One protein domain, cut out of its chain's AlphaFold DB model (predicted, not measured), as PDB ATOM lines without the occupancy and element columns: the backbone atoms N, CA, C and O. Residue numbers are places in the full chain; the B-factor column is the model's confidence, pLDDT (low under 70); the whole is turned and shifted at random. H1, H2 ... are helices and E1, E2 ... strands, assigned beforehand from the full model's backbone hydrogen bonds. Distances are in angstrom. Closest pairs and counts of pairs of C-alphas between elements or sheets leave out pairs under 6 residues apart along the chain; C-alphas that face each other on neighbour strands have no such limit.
ATOM      1  N   PRO A 392     166.939 170.892 170.988       87.00
ATOM      2  CA  PRO A 392     167.299 171.428 169.677       87.00
ATOM      3  C   PRO A 392     167.718 172.895 169.766       87.00
ATOM      4  O   PRO A 392     167.233 173.633 170.623       87.00
ATOM      5  N   SER A 393     168.590 173.339 168.862       87.75
ATOM      6  CA  SER A 393     168.996 174.742 168.819       87.75
ATOM      7  C   SER A 393     167.798 175.671 168.621       87.75
ATOM      8  O   SER A 393     166.821 175.302 167.961       87.75
ATOM      9  N   VAL A 394     167.869 176.881 169.182       86.88
ATOM     10  CA  VAL A 394     166.843 177.911 168.952       86.88
ATOM     11  C   VAL A 394     166.723 178.181 167.456       86.88
ATOM     12  O   VAL A 394     165.614 178.248 166.949       86.88
ATOM     13  N   CYS A 395     167.838 178.210 166.724       86.62
ATOM     14  CA  CYS A 395     167.823 178.389 165.277       86.62
ATOM     15  C   CYS A 395     167.032 177.327 164.531       86.62
ATOM     16  O   CYS A 395     166.227 177.663 163.667       86.62
ATOM     17  N   ARG A 396     167.174 176.055 164.913       88.31
ATOM     18  CA  ARG A 396     166.352 174.994 164.332       88.31
ATOM     19  C   ARG A 396     164.867 175.220 164.620       88.31
ATOM     20  O   ARG A 396     164.057 175.106 163.709       88.31
ATOM     21  N   GLN A 397     164.521 175.561 165.861       89.50
ATOM     22  CA  GLN A 397     163.132 175.824 166.257       89.50
ATOM     23  C   GLN A 397     162.551 177.043 165.519       89.50
ATOM     24  O   GLN A 397     161.417 177.001 165.057       89.50
ATOM     25  N   ILE A 398     163.337 178.108 165.348       87.94
ATOM     26  CA  ILE A 398     162.951 179.323 164.617       87.94
ATOM     27  C   ILE A 398     162.794 179.042 163.122       87.94
ATOM     28  O   ILE A 398     161.839 179.523 162.522       87.94
ATOM     29  N   HIS A 399     163.668 178.241 162.506       87.56
ATOM     30  CA  HIS A 399     163.499 177.815 161.111       87.56
ATOM     31  C   HIS A 399     162.232 176.963 160.923       87.56
ATOM     32  O   HIS A 399     161.519 177.148 159.937       87.56
ATOM     33  N   GLU A 400     161.917 176.080 161.878       89.56
ATOM     34  CA  GLU A 400     160.666 175.306 161.904       89.56
ATOM     35  C   GLU A 400     159.435 176.228 162.062       89.56
ATOM     36  O   GLU A 400     158.464 176.082 161.317       89.56
ATOM     37  N   LEU A 401     159.493 177.227 162.954       88.25
ATOM     38  CA  LEU A 401     158.435 178.230 163.144       88.25
ATOM     39  C   LEU A 401     158.246 179.126 161.916       88.25
ATOM     40  O   LEU A 401     157.116 179.310 161.476       88.25
ATOM     41  N   LYS A 402     159.332 179.623 161.312       86.50
ATOM     42  CA  LYS A 402     159.309 180.438 160.084       86.50
ATOM     43  C   LYS A 402     158.604 179.714 158.941       86.50
ATOM     44  O   LYS A 402     157.907 180.344 158.153       86.50
ATOM     45  N   ALA A 403     158.789 178.397 158.839       87.25
ATOM     46  CA  ALA A 403     158.111 177.585 157.834       87.25
ATOM     47  C   ALA A 403     156.594 177.467 158.080       87.25
ATOM     48  O   ALA A 403     155.855 177.176 157.141       87.25
ATOM     49  N   HIS A 404     156.136 177.680 159.317       90.12
ATOM     50  CA  HIS A 404     154.729 177.616 159.702       90.12
ATOM     51  C   HIS A 404     154.041 178.989 159.667       90.12
ATOM     52  O   HIS A 404     153.028 179.141 158.990       90.12
ATOM     53  N   ASP A 405     154.600 179.978 160.369       87.12
ATOM     54  CA  ASP A 405     154.111 181.356 160.425       87.12
ATOM     55  C   ASP A 405     155.273 182.341 160.689       87.12
ATOM     56  O   ASP A 405     155.737 182.478 161.826       87.12
ATOM     57  N   PRO A 406     155.751 183.061 159.656       81.38
ATOM     58  CA  PRO A 406     156.814 184.054 159.795       81.38
ATOM     59  C   PRO A 406     156.468 185.233 160.715       81.38
ATOM     60  O   PRO A 406     157.383 185.890 161.203       81.38
ATOM     61  N   SER A 407     155.181 185.525 160.942       82.12
ATOM     62  CA  SER A 407     154.751 186.687 161.736       82.12
ATOM     63  C   SER A 407     154.970 186.518 163.241       82.12
ATOM     64  O   SER A 407     154.936 187.497 163.982       82.12
ATOM     65  N   LEU A 408     155.241 185.290 163.695       79.38
ATOM     66  CA  LEU A 408     155.495 184.965 165.101       79.38
ATOM     67  C   LEU A 408     156.928 185.281 165.556       79.38
ATOM     68  O   LEU A 408     157.254 185.103 166.730       79.38
ATOM     69  N   ILE A 409     157.805 185.702 164.645       79.12
ATOM     70  CA  ILE A 409     159.209 185.974 164.956       79.12
ATOM     71  C   ILE A 409     159.356 187.453 165.300       79.12
ATOM     72  O   ILE A 409     159.184 188.321 164.449       79.12
ATOM     73  N   ALA A 410     159.683 187.725 166.561       75.19
ATOM     74  CA  ALA A 410     159.904 189.077 167.046       75.19
ATOM     75  C   ALA A 410     161.256 189.645 166.579       75.19
ATOM     76  O   ALA A 410     162.270 188.941 166.533       75.19
ATOM     77  N   GLU A 411     161.250 190.944 166.295       74.25
ATOM     78  CA  GLU A 411     162.445 191.771 166.146       74.25
ATOM     79  C   GLU A 411     163.066 192.048 167.529       74.25
ATOM     80  O   GLU A 411     162.366 192.231 168.526       74.25
ATOM     81  N   ILE A 412     164.392 192.070 167.587       71.31
ATOM     82  CA  ILE A 412     165.222 192.235 168.781       71.31
ATOM     83  C   ILE A 412     166.134 193.443 168.548       71.31
ATOM     84  O   ILE A 412     166.795 193.496 167.512       71.31
ATOM     85  N   PRO A 413     166.239 194.401 169.478       65.38
ATOM     86  CA  PRO A 413     167.206 195.488 169.358       65.38
ATOM     87  C   PRO A 413     168.649 194.961 169.259       65.38
ATOM     88  O   PRO A 413     169.041 194.093 170.039       65.38
ATOM     89  N   THR A 414     169.451 195.490 168.328       61.44
ATOM     90  CA  THR A 414     170.899 195.191 168.236       61.44
ATOM     91  C   THR A 414     171.753 196.141 169.069       61.44
ATOM     92  O   THR A 414     172.949 195.924 169.243       61.44
ATOM     93  N   GLU A 415     171.149 197.221 169.557       61.72
ATOM     94  CA  GLU A 415     171.790 198.311 170.281       61.72
ATOM     95  C   GLU A 415     170.876 198.798 171.419       61.72
ATOM     96  O   GLU A 415     169.665 198.549 171.373       61.72
ATOM     97  N   PRO A 416     171.430 199.511 172.426       62.25
ATOM     98  CA  PRO A 416     170.651 200.132 173.491       62.25
ATOM     99  C   PRO A 416     169.375 200.835 173.015       62.25
ATOM    100  O   PRO A 416     169.401 201.554 172.016       62.25
ATOM    101  N   ILE A 417     168.266 200.677 173.755       56.75
ATOM    102  CA  ILE A 417     166.987 201.319 173.411       56.75
ATOM    103  C   ILE A 417     167.161 202.843 173.420       56.75
ATOM    104  O   ILE A 417     167.209 203.483 174.467       56.75
ATOM    105  N   ASN A 418     167.188 203.426 172.223       54.06
ATOM    106  CA  ASN A 418     166.855 204.818 171.979       54.06
ATOM    107  C   ASN A 418     165.516 204.839 171.241       54.06
ATOM    108  O   ASN A 418     165.436 204.474 170.068       54.06
ATOM    109  N   VAL A 419     164.462 205.263 171.939       51.69
ATOM    110  CA  VAL A 419     163.057 205.195 171.490       51.69
ATOM    111  C   VAL A 419     162.800 205.933 170.165       51.69
ATOM    112  O   VAL A 419     161.756 205.754 169.548       51.69
ATOM    113  N   LEU A 420     163.743 206.768 169.717       50.72
ATOM    114  CA  LEU A 420     163.635 207.554 168.492       50.72
ATOM    115  C   LEU A 420     164.142 206.828 167.234       50.72
ATOM    116  O   LEU A 420     163.741 207.216 166.139       50.72
ATOM    117  N   ASN A 421     165.019 205.820 167.354       54.00
ATOM    118  CA  ASN A 421     165.550 205.074 166.204       54.00
ATOM    119  C   ASN A 421     166.205 203.751 166.661       54.00
ATOM    120  O   ASN A 421     167.373 203.740 167.045       54.00
ATOM    121  N   ILE A 422     165.452 202.647 166.662       57.44
ATOM    122  CA  ILE A 422     165.927 201.334 167.132       57.44
ATOM    123  C   ILE A 422     166.403 200.515 165.928       57.44
ATOM    124  O   ILE A 422     165.597 200.162 165.069       57.44
ATOM    125  N   ASN A 423     167.696 200.181 165.883       61.25
ATOM    126  CA  ASN A 423     168.191 199.127 164.998       61.25
ATOM    127  C   ASN A 423     167.748 197.773 165.564       61.25
ATOM    128  O   ASN A 423     168.032 197.470 166.726       61.25
ATOM    129  N   THR A 424     167.052 196.970 164.763       65.75
ATOM    130  CA  THR A 424     166.626 195.622 165.149       65.75
ATOM    131  C   THR A 424     167.238 194.557 164.245       65.75
ATOM    132  O   THR A 424     167.576 194.805 163.090       65.75
ATOM    133  N   THR A 425     167.390 193.364 164.802       69.38
ATOM    134  CA  THR A 425     167.646 192.101 164.114       69.38
ATOM    135  C   THR A 425     166.561 191.137 164.549       69.38
ATOM    136  O   THR A 425     166.081 191.214 165.673       69.38
ATOM    137  N   ASN A 426     166.227 190.144 163.746       75.44
ATOM    138  CA  ASN A 426     165.411 189.031 164.229       75.44
ATOM    139  C   ASN A 426     166.272 187.777 164.426       75.44
ATOM    140  O   ASN A 426     167.443 187.710 164.036       75.44
ATOM    141  N   TYR A 427     165.674 186.756 165.041       76.38
ATOM    142  CA  TYR A 427     166.336 185.466 165.224       76.38
ATOM    143  C   TYR A 427     166.686 184.775 163.899       76.38
ATOM    144  O   TYR A 427     167.614 183.979 163.891       76.38
ATOM    145  N   ILE A 428     165.993 185.055 162.785       80.06
ATOM    146  CA  ILE A 428     166.347 184.463 161.484       80.06
ATOM    147  C   ILE A 428     167.707 184.988 161.042       80.06
ATOM    148  O   ILE A 428     168.574 184.186 160.712       80.06
ATOM    149  N   ASP A 429     167.901 186.304 161.071       75.81
ATOM    150  CA  ASP A 429     169.144 186.933 160.629       75.81
ATOM    151  C   ASP A 429     170.336 186.420 161.450       75.81
ATOM    152  O   ASP A 429     171.375 186.085 160.890       75.81
ATOM    153  N   ILE A 430     170.150 186.229 162.762       75.38
ATOM    154  CA  ILE A 430     171.147 185.607 163.653       75.38
ATOM    155  C   ILE A 430     171.421 184.140 163.277       75.38
ATOM    156  O   ILE A 430     172.548 183.662 163.392       75.38
ATOM    157  N   CYS A 431     170.393 183.397 162.874       79.25
ATOM    158  CA  CYS A 431     170.490 181.968 162.581       79.25
ATOM    159  C   CYS A 431     171.007 181.644 161.181       79.25
ATOM    160  O   CYS A 431     171.517 180.543 160.968       79.25
ATOM    161  N   ASP A 432     170.893 182.592 160.256       79.62
ATOM    162  CA  ASP A 432     171.412 182.487 158.895       79.62
ATOM    163  C   ASP A 432     172.859 183.027 158.792       79.62
ATOM    164  O   ASP A 432     173.515 182.859 157.759       79.62
ATOM    165  N   GLU A 433     173.406 183.619 159.866       70.50
ATOM    166  CA  GLU A 433     174.821 183.992 159.947       70.50
ATOM    167  C   GLU A 433     175.746 182.757 159.899       70.50
ATOM    168  O   GLU A 433     175.503 181.756 160.584       70.50
ATOM    169  N   PRO A 434     176.874 182.819 159.161       64.12
ATOM    170  CA  PRO A 434     177.889 181.769 159.195       64.12
ATOM    171  C   PRO A 434     178.338 181.453 160.632       64.12
ATOM    172  O   PRO A 434     178.551 182.366 161.434       64.12
ATOM    173  N   GLU A 435     178.569 180.172 160.966       54.91
ATOM    174  CA  GLU A 435     179.042 179.776 162.312       54.91
ATOM    175  C   GLU A 435     180.308 180.543 162.742       54.91
ATOM    176  O   GLU A 435     180.474 180.818 163.935       54.91
ATOM    177  N   GLU A 436     181.137 180.914 161.760       52.09
ATOM    178  CA  GLU A 436     182.421 181.619 161.867       52.09
ATOM    179  C   GLU A 436     182.333 183.137 161.639       52.09
ATOM    180  O   GLU A 436     183.364 183.807 161.589       52.09
ATOM    181  N   SER A 437     181.128 183.690 161.467       50.12
ATOM    182  CA  SER A 437     180.943 185.124 161.237       50.12
ATOM    183  C   SER A 437     181.575 185.936 162.378       50.12
ATOM    184  O   SER A 437     181.237 185.704 163.542       50.12
ATOM    185  N   PRO A 438     182.463 186.907 162.079       44.59
ATOM    186  CA  PRO A 438     182.958 187.855 163.075       44.59
ATOM    187  C   PRO A 438     181.876 188.850 163.505       44.59
ATOM    188  O   PRO A 438     182.069 189.558 164.489       44.59
ATOM    189  N   ASN A 439     180.771 188.930 162.756       48.75
ATOM    190  CA  ASN A 439     179.649 189.789 163.081       48.75
ATOM    191  C   ASN A 439     178.738 189.041 164.056       48.75
ATOM    192  O   ASN A 439     178.164 188.020 163.694       48.75
ATOM    193  N   SER A 440     178.685 189.518 165.298       53.75
ATOM    194  CA  SER A 440     177.876 188.981 166.388       53.75
ATOM    195  C   SER A 440     176.666 189.884 166.614       53.75
ATOM    196  O   SER A 440     176.549 190.482 167.683       53.75
ATOM    197  N   ASN A 441     175.781 190.018 165.617       54.38
ATOM    198  CA  ASN A 441     174.607 190.904 165.733       54.38
ATOM    199  C   ASN A 441     173.757 190.570 166.975       54.38
ATOM    200  O   ASN A 441     173.031 191.417 167.486       54.38
ATOM    201  N   PHE A 442     173.885 189.342 167.493       66.44
ATOM    202  CA  PHE A 442     173.355 188.951 168.789       66.44
ATOM    203  C   PHE A 442     174.291 189.313 169.958       66.44
ATOM    204  O   PHE A 442     175.308 188.651 170.201       66.44
ATOM    205  N   PHE A 443     173.860 190.285 170.761       72.94
ATOM    206  CA  PHE A 443     174.335 190.513 172.122       72.94
ATOM    207  C   PHE A 443     173.133 190.460 173.082       72.94
ATOM    208  O   PHE A 443     172.180 191.219 172.894       72.94
ATOM    209  N   PRO A 444     173.118 189.567 174.094       72.06
ATOM    210  CA  PRO A 444     172.034 189.521 175.066       72.06
ATOM    211  C   PRO A 444     172.101 190.775 175.943       72.06
ATOM    212  O   PRO A 444     172.913 190.872 176.857       72.06
ATOM    213  N   GLN A 445     171.264 191.753 175.616       78.19
ATOM    214  CA  GLN A 445     171.318 193.074 176.228       78.19
ATOM    215  C   GLN A 445     170.400 193.218 177.443       78.19
ATOM    216  O   GLN A 445     170.790 193.843 178.428       78.19
TER     217      GLN A 445
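This is residues 392 to 445 of the 614 residues of a protein of Clostridium fungisolvens (UniProt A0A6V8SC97). A small, flat model: a short two-strand hairpin, E1 and E2, with a corner of two short helices at one end, where H2 follows E2 with no residue between them, the chain turning there, and meets H1 nearly crosswise. The hairpin's turn, residues 414 to 423, reaches to the opposite end, and the tail after H2, residues 433 to 445, loops out and folds back. The printed part has 54 residues, with two named helices and two named strands in the order H1, E1, E2, H2; the sheet is antiparallel, order E1 - E2. The class is mixed, helices and strands, with under half of the residues in named elements. The whole is only just loose, close to compact, with a radius of gyration of the C-alphas of 12.2 A and spans of 33 by 28 by 14 A.

E1, residues 411 to 413, and E2, residues 424 to 426, form an antiparallel hairpin, their directions at 136 degrees. N 412 and O 425, 2.7 A apart, and N 425 and O 412, 2.8 A apart, are within hydrogen-bond range. A tight link joins E2 to H2, residues 427 to 432. H2 touches H1, residues 394 to 404, about perpendicular at 78 degrees; their closest C-alphas, of Cys 395 and Cys 431, are 5.2 A apart. H1 and E2 are apart. In H1 and H2 every O i to N i+4 pair is within hydrogen-bond range.

E1 and E2 each measure 6.8 A from first to last C-alpha, H2 8.6 A and H1 15.2 A. H1 begins at C-alpha 394 (166.843, 177.911, 168.952), and H2 ends at C-alpha 432 (171.412, 182.487, 158.895).

The two C-alphas farthest apart, of Pro 392 and Leu 420, are 36.3 A apart. The printed part has no cut and no long link between named elements. Mean pLDDT of the printed part is 71.7; residues 413 to 425 and 434 to 442 are under 70.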